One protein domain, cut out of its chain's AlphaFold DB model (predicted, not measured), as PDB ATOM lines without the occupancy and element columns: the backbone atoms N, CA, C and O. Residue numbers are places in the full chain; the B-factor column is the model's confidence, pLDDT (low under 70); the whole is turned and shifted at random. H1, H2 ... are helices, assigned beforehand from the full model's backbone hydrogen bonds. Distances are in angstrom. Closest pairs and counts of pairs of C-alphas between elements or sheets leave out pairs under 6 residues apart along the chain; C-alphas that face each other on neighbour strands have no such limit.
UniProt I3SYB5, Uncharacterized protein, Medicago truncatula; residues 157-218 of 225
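This is residues 157 to 218 of the 225 residues of an uncharacterized protein of Medicago truncatula (UniProt I3SYB5). The longest helix, H2, stands by itself on one side of a loose frame of three helices, and on the other side H1 and H3 make a wide V, the beginning of H1 meeting the end of H3. The stretch of residues 193 to 206 runs from H2 through the space between to H3, while residues 167 to 180 stick out where H1 is joined to H2. The printed part has 62 residues with three named helices, H1, H2 and H3 in chain order, and no named strand; the class is all helix. It is only just loose, close to compact, with a radius of gyration of the C-alphas of 12.9 A and spans of 31 by 28 by 24 A.

H2, residues 179 to 192, touches no helix. It is apart from H1, residues 162 to 169, and apart from H3, residues 207 to 217. H1 and H3 touch, and their closest C-alphas, those of Leu 162 and Ser 217, are 4.6 A apart. They run opposite ways at a steep tilt of 68 degrees, only just short of about perpendicular. In H1, H2 and H3 every O i to N i+4 pair is within hydrogen-bond range.

H2 measures 20.3 A from C-alpha 179 at (-25.927, 51.627, -10.244) to C-alpha 192 at (-36.122, 40.879, 3.564). H1 measures 10.5 A and begins with C-alpha 162 at (-46.572, 38.519, -14.589). H3 measures 15.2 A and ends with C-alpha 217 at (-50.797, 39.535, -13.151).

The two C-alphas farthest apart, those of Leu 157 and Ile 179, are 36.3 A apart. The link from H1 to H2 is short, with 9 residues, and the link from H2 to H3 is long, with 14. The printed part has no cut. Mean pLDDT of the printed part is 86.6, and residue 157 and residues 170 to 175 are under 70.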
ATOM      1  N   LEU A 157     -57.407  31.482  -8.254       69.19
ATOM      2  CA  LEU A 157     -56.620  32.290  -9.183       69.19
ATOM      3  C   LEU A 157     -56.240  31.464 -10.418       69.19
ATOM      4  O   LEU A 157     -55.977  30.265 -10.322       69.19
ATOM      5  N   GLU A 158     -56.178  32.132 -11.566       77.81
ATOM      6  CA  GLU A 158     -55.487  31.629 -12.757       77.81
ATOM      7  C   GLU A 158     -53.969  31.533 -12.525       77.81
ATOM      8  O   GLU A 158     -53.415  32.136 -11.601       77.81
ATOM      9  N   GLN A 159     -53.267  30.836 -13.425       85.00
ATOM     10  CA  GLN A 159     -51.807  30.914 -13.491       85.00
ATOM     11  C   GLN A 159     -51.359  32.369 -13.719       85.00
ATOM     12  O   GLN A 159     -51.957  33.105 -14.513       85.00
ATOM     13  N   SER A 160     -50.298  32.787 -13.021       87.56
ATOM     14  CA  SER A 160     -49.852  34.178 -13.051       87.56
ATOM     15  C   SER A 160     -49.346  34.592 -14.435       87.56
ATOM     16  O   SER A 160     -48.624  33.868 -15.121       87.56
ATOM     17  N   ARG A 161     -49.729  35.803 -14.845       90.75
ATOM     18  CA  ARG A 161     -49.390  36.405 -16.145       90.75
ATOM     19  C   ARG A 161     -48.260  37.429 -16.042       90.75
ATOM     20  O   ARG A 161     -47.953  38.100 -17.022       90.75
ATOM     21  N   LEU A 162     -47.626  37.539 -14.870       91.25
ATOM     22  CA  LEU A 162     -46.572  38.519 -14.589       91.25
ATOM     23  C   LEU A 162     -45.423  38.428 -15.602       91.25
ATOM     24  O   LEU A 162     -45.066  39.438 -16.200       91.25
ATOM     25  N   LEU A 163     -44.892  37.226 -15.850       88.94
ATOM     26  CA  LEU A 163     -43.783  37.025 -16.792       88.94
ATOM     27  C   LEU A 163     -44.177  37.377 -18.235       88.94
ATOM     28  O   LEU A 163     -43.413  38.033 -18.934       88.94
ATOM     29  N   ASP A 164     -45.394  37.032 -18.662       90.00
ATOM     30  CA  ASP A 164     -45.939  37.433 -19.965       90.00
ATOM     31  C   ASP A 164     -46.042  38.956 -20.110       90.00
ATOM     32  O   ASP A 164     -45.720  39.506 -21.164       90.00
ATOM     33  N   ILE A 165     -46.527  39.638 -19.069       90.81
ATOM     34  CA  ILE A 165     -46.690  41.096 -19.036       90.81
ATOM     35  C   ILE A 165     -45.318  41.777 -19.053       90.81
ATOM     36  O   ILE A 165     -45.114  42.714 -19.826       90.81
ATOM     37  N   LEU A 166     -44.367  41.289 -18.251       87.81
ATOM     38  CA  LEU A 166     -42.995  41.788 -18.221       87.81
ATOM     39  C   LEU A 166     -42.302  41.576 -19.569       87.81
ATOM     40  O   LEU A 166     -41.821  42.548 -20.135       87.81
ATOM     41  N   ASN A 167     -42.341  40.375 -20.150       86.25
ATOM     42  CA  ASN A 167     -41.717  40.090 -21.449       86.25
ATOM     43  C   ASN A 167     -42.314  40.929 -22.594       86.25
ATOM     44  O   ASN A 167     -41.579  41.399 -23.459       86.25
ATOM     45  N   LYS A 168     -43.632  41.191 -22.587       85.19
ATOM     46  CA  LYS A 168     -44.285  42.081 -23.572       85.19
ATOM     47  C   LYS A 168     -43.888  43.554 -23.403       85.19
ATOM     48  O   LYS A 168     -43.830  44.281 -24.394       85.19
ATOM     49  N   LYS A 169     -43.616  43.999 -22.170       75.56
ATOM     50  CA  LYS A 169     -43.189  45.375 -21.843       75.56
ATOM     51  C   LYS A 169     -41.670  45.569 -21.954       75.56
ATOM     52  O   LYS A 169     -41.225  46.674 -22.240       75.56
ATOM     53  N   SER A 170     -40.892  44.500 -21.805       69.50
ATOM     54  CA  SER A 170     -39.431  44.439 -21.934       69.50
ATOM     55  C   SER A 170     -38.970  44.252 -23.390       69.50
ATOM     56  O   SER A 170     -37.914  43.684 -23.656       69.50
ATOM     57  N   SER A 171     -39.755  44.742 -24.353       53.88
ATOM     58  CA  SER A 171     -39.482  44.647 -25.794       53.88
ATOM     59  C   SER A 171     -38.304  45.514 -26.267       53.88
ATOM     60  O   SER A 171     -37.928  45.455 -27.436       53.88
ATOM     61  N   PHE A 172     -37.689  46.283 -25.363       56.59
ATOM     62  CA  PHE A 172     -36.419  46.963 -25.590       56.59
ATOM     63  C   PHE A 172     -35.253  46.099 -25.089       56.59
ATOM     64  O   PHE A 172     -35.008  45.992 -23.888       56.59
ATOM     65  N   THR A 173     -34.488  45.526 -26.020       53.88
ATOM     66  CA  THR A 173     -33.321  44.653 -25.773       53.88
ATOM     67  C   THR A 173     -32.116  45.338 -25.104       53.88
ATOM     68  O   THR A 173     -31.096  44.690 -24.896       53.88
ATOM     69  N   GLY A 174     -32.225  46.621 -24.747       54.88
ATOM     70  CA  GLY A 174     -31.199  47.412 -24.057       54.88
ATOM     71  C   GLY A 174     -31.690  48.023 -22.740       54.88
ATOM     72  O   GLY A 174     -31.437  49.195 -22.483       54.88
ATOM     73  N   SER A 175     -32.451  47.289 -21.921       66.44
ATOM     74  CA  SER A 175     -32.942  47.791 -20.624       66.44
ATOM     75  C   SER A 175     -31.810  47.930 -19.589       66.44
ATOM     76  O   SER A 175     -31.645  47.096 -18.703       66.44
ATOM     77  N   PHE A 176     -31.013  48.993 -19.716       72.19
ATOM     78  CA  PHE A 176     -29.843  49.274 -18.884       72.19
ATOM     79  C   PHE A 176     -30.218  49.569 -17.424       72.19
ATOM     80  O   PHE A 176     -30.660  50.681 -17.120       72.19
ATOM     81  N   ILE A 177     -29.996  48.611 -16.521       81.12
ATOM     82  CA  ILE A 177     -30.110  48.823 -15.071       81.12
ATOM     83  C   ILE A 177     -29.011  49.781 -14.581       81.12
ATOM     84  O   ILE A 177     -27.864  49.704 -15.024       81.12
ATOM     85  N   SER A 178     -29.356  50.719 -13.702       86.44
ATOM     86  CA  SER A 178     -28.424  51.747 -13.210       86.44
ATOM     87  C   SER A 178     -27.782  51.382 -11.861       86.44
ATOM     88  O   SER A 178     -28.362  50.640 -11.077       86.44
ATOM     89  N   ILE A 179     -26.597  51.919 -11.534       87.44
ATOM     90  CA  ILE A 179     -25.927  51.627 -10.244       87.44
ATOM     91  C   ILE A 179     -26.822  51.943  -9.020       87.44
ATOM     92  O   ILE A 179     -26.916  51.082  -8.144       87.44
ATOM     93  N   PRO A 180     -27.555  53.078  -8.949       89.19
ATOM     94  CA  PRO A 180     -28.496  53.332  -7.849       89.19
ATOM     95  C   PRO A 180     -29.648  52.318  -7.764       89.19
ATOM     96  O   PRO A 180     -30.165  52.051  -6.682       89.19
ATOM     97  N   GLU A 181     -30.047  51.739  -8.894       88.88
ATOM     98  CA  GLU A 181     -31.117  50.742  -9.013       88.88
ATOM     99  C   GLU A 181     -30.636  49.353  -8.561       88.88
ATOM    100  O   GLU A 181     -31.334  48.700  -7.788       88.88
ATOM    101  N   ILE A 182     -29.398  48.968  -8.906       90.75
ATOM    102  CA  ILE A 182     -28.702  47.791  -8.347       90.75
ATOM    103  C   ILE A 182     -28.561  47.937  -6.823       90.75
ATOM    104  O   ILE A 182     -28.916  47.036  -6.065       90.75
ATOM    105  N   GLN A 183     -28.100  49.098  -6.344       92.62
ATOM    106  CA  GLN A 183     -27.970  49.376  -4.909       92.62
ATOM    107  C   GLN A 183     -29.326  49.321  -4.183       92.62
ATOM    108  O   GLN A 183     -29.412  48.774  -3.081       92.62
ATOM    109  N   ALA A 184     -30.396  49.839  -4.797       93.44
ATOM    110  CA  ALA A 184     -31.748  49.756  -4.256       93.44
ATOM    111  C   ALA A 184     -32.276  48.309  -4.224       93.44
ATOM    112  O   ALA A 184     -32.818  47.893  -3.199       93.44
ATOM    113  N   GLN A 185     -32.076  47.529  -5.292       92.44
ATOM    114  CA  GLN A 185     -32.434  46.108  -5.362       92.44
ATOM    115  C   GLN A 185     -31.733  45.318  -4.252       92.44
ATOM    116  O   GLN A 185     -32.395  44.658  -3.451       92.44
ATOM    117  N   ASN A 186     -30.413  45.465  -4.131       92.25
ATOM    118  CA  ASN A 186     -29.611  44.754  -3.137       92.25
ATOM    119  C   ASN A 186     -29.988  45.153  -1.704       92.25
ATOM    120  O   ASN A 186     -30.037  44.302  -0.814       92.25
ATOM    121  N   LYS A 187     -30.325  46.431  -1.471       94.25
ATOM    122  CA  LYS A 187     -30.846  46.908  -0.180       94.25
ATOM    123  C   LYS A 187     -32.202  46.282   0.161       94.25
ATOM    124  O   LYS A 187     -32.401  45.904   1.314       94.25
ATOM    125  N   VAL A 188     -33.112  46.148  -0.807       94.38
ATOM    126  CA  VAL A 188     -34.430  45.515  -0.614       94.38
ATOM    127  C   VAL A 188     -34.287  44.016  -0.343       94.38
ATOM    128  O   VAL A 188     -34.792  43.545   0.675       94.38
ATOM    129  N   LEU A 189     -33.559  43.277  -1.185       93.50
ATOM    130  CA  LEU A 189     -33.351  41.833  -1.018       93.50
ATOM    131  C   LEU A 189     -32.719  41.517   0.347       93.50
ATOM    132  O   LEU A 189     -33.281  40.751   1.132       93.50
ATOM    133  N   LYS A 190     -31.634  42.220   0.705       93.25
ATOM    134  CA  LYS A 190     -30.960  42.080   2.006       93.25
ATOM    135  C   LYS A 190     -31.851  42.445   3.200       93.25
ATOM    136  O   LYS A 190     -31.721  41.823   4.249       93.25
ATOM    137  N   HIS A 191     -32.746  43.426   3.064       95.12
ATOM    138  CA  HIS A 191     -33.680  43.813   4.130       95.12
ATOM    139  C   HIS A 191     -34.722  42.723   4.427       95.12
ATOM    140  O   HIS A 191     -35.119  42.557   5.577       95.12
ATOM    141  N   TYR A 192     -35.151  41.968   3.411       92.81
ATOM    142  CA  TYR A 192     -36.122  40.879   3.564       92.81
ATOM    143  C   TYR A 192     -35.491  39.481   3.689       92.81
ATOM    144  O   TYR A 192     -36.217  38.513   3.894       92.81
ATOM    145  N   GLY A 193     -34.160  39.367   3.606       93.31
ATOM    146  CA  GLY A 193     -33.450  38.083   3.655       93.31
ATOM    147  C   GLY A 193     -33.635  37.226   2.398       93.31
ATOM    148  O   GLY A 193     -33.553  36.005   2.485       93.31
ATOM    149  N   LEU A 194     -33.918  37.864   1.259       93.94
ATOM    150  CA  LEU A 194     -34.170  37.228  -0.035       93.94
ATOM    151  C   LEU A 194     -32.898  37.213  -0.896       93.94
ATOM    152  O   LEU A 194     -32.024  38.067  -0.726       93.94
ATOM    153  N   THR A 195     -32.828  36.283  -1.846       89.81
ATOM    154  CA  THR A 195     -31.745  36.163  -2.837       89.81
ATOM    155  C   THR A 195     -32.218  36.571  -4.237       89.81
ATOM    156  O   THR A 195     -33.412  36.556  -4.535       89.81
ATOM    157  N   ASP A 196     -31.289  36.997  -5.092       85.81
ATOM    158  CA  ASP A 196     -31.549  37.529  -6.438       85.81
ATOM    159  C   ASP A 196     -31.766  36.450  -7.514       85.81
ATOM    160  O   ASP A 196     -32.295  36.751  -8.585       85.81
ATOM    161  N   ASP A 197     -31.417  35.197  -7.221       88.19
ATOM    162  CA  ASP A 197     -31.703  34.020  -8.048       88.19
ATOM    163  C   ASP A 197     -33.161  33.534  -7.921       88.19
ATOM    164  O   ASP A 197     -33.752  33.094  -8.909       88.19
ATOM    165  N   GLU A 198     -33.762  33.661  -6.733       90.38
ATOM    166  CA  GLU A 198     -35.174  33.339  -6.480       90.38
ATOM    167  C   GLU A 198     -36.123  34.546  -6.661       90.38
ATOM    168  O   GLU A 198     -37.285  34.354  -7.036       90.38
ATOM    169  N   TYR A 199     -35.669  35.788  -6.421       91.38
ATOM    170  CA  TYR A 199     -36.544  36.972  -6.341       91.38
ATOM    171  C   TYR A 199     -36.130  38.149  -7.240       91.38
ATOM    172  O   TYR A 199     -35.116  38.813  -7.034       91.38
ATOM    173  N   LEU A 200     -37.026  38.515  -8.164       88.94
ATOM    174  CA  LEU A 200     -36.920  39.726  -8.982       88.94
ATOM    175  C   LEU A 200     -37.529  40.949  -8.272       88.94
ATOM    176  O   LEU A 200     -38.723  40.969  -7.963       88.94
ATOM    177  N   VAL A 201     -36.737  42.011  -8.092       91.06
ATOM    178  CA  VAL A 201     -37.228  43.329  -7.649       91.06
ATOM    179  C   VAL A 201     -37.706  44.136  -8.859       91.06
ATOM    180  O   VAL A 201     -37.016  44.218  -9.872       91.06
ATOM    181  N   LEU A 202     -38.890  44.747  -8.759       90.25
ATOM    182  CA  LEU A 202     -39.508  45.533  -9.832       90.25
ATOM    183  C   LEU A 202     -39.770  46.967  -9.368       90.25
ATOM    184  O   LEU A 202     -40.614  47.201  -8.501       90.25
ATOM    185  N   PHE A 203     -39.084  47.934  -9.975       89.56
ATOM    186  CA  PHE A 203     -39.326  49.355  -9.731       89.56
ATOM    187  C   PHE A 203     -40.446  49.884 -10.636       89.56
ATOM    188  O   PHE A 203     -40.451  49.669 -11.848       89.56
ATOM    189  N   THR A 204     -41.405  50.599 -10.048       91.06
ATOM    190  CA  THR A 204     -42.557  51.187 -10.753       91.06
ATOM    191  C   THR A 204     -42.672  52.684 -10.452       91.06
ATOM    192  O   THR A 204     -42.468  53.053  -9.295       91.06
ATOM    193  N   PRO A 205     -43.071  53.545 -11.413       89.75
ATOM    194  CA  PRO A 205     -43.133  54.997 -11.205       89.75
ATOM    195  C   PRO A 205     -44.054  55.448 -10.062       89.75
ATOM    196  O   PRO A 205     -43.814  56.488  -9.452       89.75
ATOM    197  N   SER A 206     -45.104  54.682  -9.757       94.44
ATOM    198  CA  SER A 206     -45.985  54.942  -8.620       94.44
ATOM    199  C   SER A 206     -46.545  53.659  -7.999       94.44
ATOM    200  O   SER A 206     -46.634  52.614  -8.643       94.44
ATOM    201  N   TYR A 207     -47.028  53.765  -6.755       94.81
ATOM    202  CA  TYR A 207     -47.791  52.703  -6.085       94.81
ATOM    203  C   TYR A 207     -49.026  52.253  -6.890       94.81
ATOM    204  O   TYR A 207     -49.392  51.079  -6.866       94.81
ATOM    205  N   LYS A 208     -49.655  53.163  -7.650       96.19
ATOM    206  CA  LYS A 208     -50.785  52.824  -8.524       96.19
ATOM    207  C   LYS A 208     -50.354  51.854  -9.628       96.19
ATOM    208  O   LYS A 208     -51.092  50.920  -9.923       96.19
ATOM    209  N   ASP A 209     -49.169  52.050 -10.200       93.56
ATOM    210  CA  ASP A 209     -48.640  51.198 -11.268       93.56
ATOM    211  C   ASP A 209     -48.228  49.818 -10.736       93.56
ATOM    212  O   ASP A 209     -48.488  48.813 -11.396       93.56
ATOM    213  N   ALA A 210     -47.681  49.747  -9.514       93.00
ATOM    214  CA  ALA A 210     -47.444  48.484  -8.811       93.00
ATOM    215  C   ALA A 210     -48.750  47.707  -8.573       93.00
ATOM    216  O   ALA A 210     -48.859  46.541  -8.952       93.00
ATOM    217  N   MET A 211     -49.773  48.356  -8.004       94.56
ATOM    218  CA  MET A 211     -51.070  47.717  -7.748       94.56
ATOM    219  C   MET A 211     -51.790  47.300  -9.037       94.56
ATOM    220  O   MET A 211     -52.440  46.254  -9.064       94.56
ATOM    221  N   MET A 212     -51.647  48.076 -10.115       92.25
ATOM    222  CA  MET A 212     -52.154  47.720 -11.441       92.25
ATOM    223  C   MET A 212     -51.435  46.484 -11.997       92.25
ATOM    224  O   MET A 212     -52.103  45.537 -12.399       92.25
ATOM    225  N   LEU A 213     -50.098  46.439 -11.931       92.06
ATOM    226  CA  LEU A 213     -49.311  45.282 -12.364       92.06
ATOM    227  C   LEU A 213     -49.692  44.008 -11.596       92.06
ATOM    228  O   LEU A 213     -49.845  42.955 -12.212       92.06
ATOM    229  N   VAL A 214     -49.893  44.092 -10.277       91.81
ATOM    230  CA  VAL A 214     -50.370  42.963  -9.456       91.81
ATOM    231  C   VAL A 214     -51.769  42.516  -9.898       91.81
ATOM    232  O   VAL A 214     -51.983  41.323 -10.114       91.81
ATOM    233  N   GLY A 215     -52.702  43.453 -10.097       90.88
ATOM    234  CA  GLY A 215     -54.072  43.156 -10.529       90.88
ATOM    235  C   GLY A 215     -54.176  42.541 -11.932       90.88
ATOM    236  O   GLY A 215     -55.005  41.660 -12.152       90.88
ATOM    237  N   GLU A 216     -53.321  42.950 -12.872       90.25
ATOM    238  CA  GLU A 216     -53.229  42.338 -14.209       90.25
ATOM    239  C   GLU A 216     -52.540  40.962 -14.183       90.25
ATOM    240  O   GLU A 216     -52.852  40.089 -14.996       90.25
ATOM    241  N   SER A 217     -51.611  40.754 -13.244       91.75
ATOM    242  CA  SER A 217     -50.797  39.535 -13.151       91.75
ATOM    243  C   SER A 217     -51.515  38.342 -12.530       91.75
ATOM    244  O   SER A 217     -51.168  37.210 -12.863       91.75
ATOM    245  N   TYR A 218     -52.493  38.569 -11.651       90.06
ATOM    246  CA  TYR A 218     -53.216  37.514 -10.928       90.06
ATOM    247  C   TYR A 218     -54.732  37.586 -11.182       90.06
ATOM    248  O   TYR A 218     -55.495  37.957 -10.287       90.06
TER     249      TYR A 218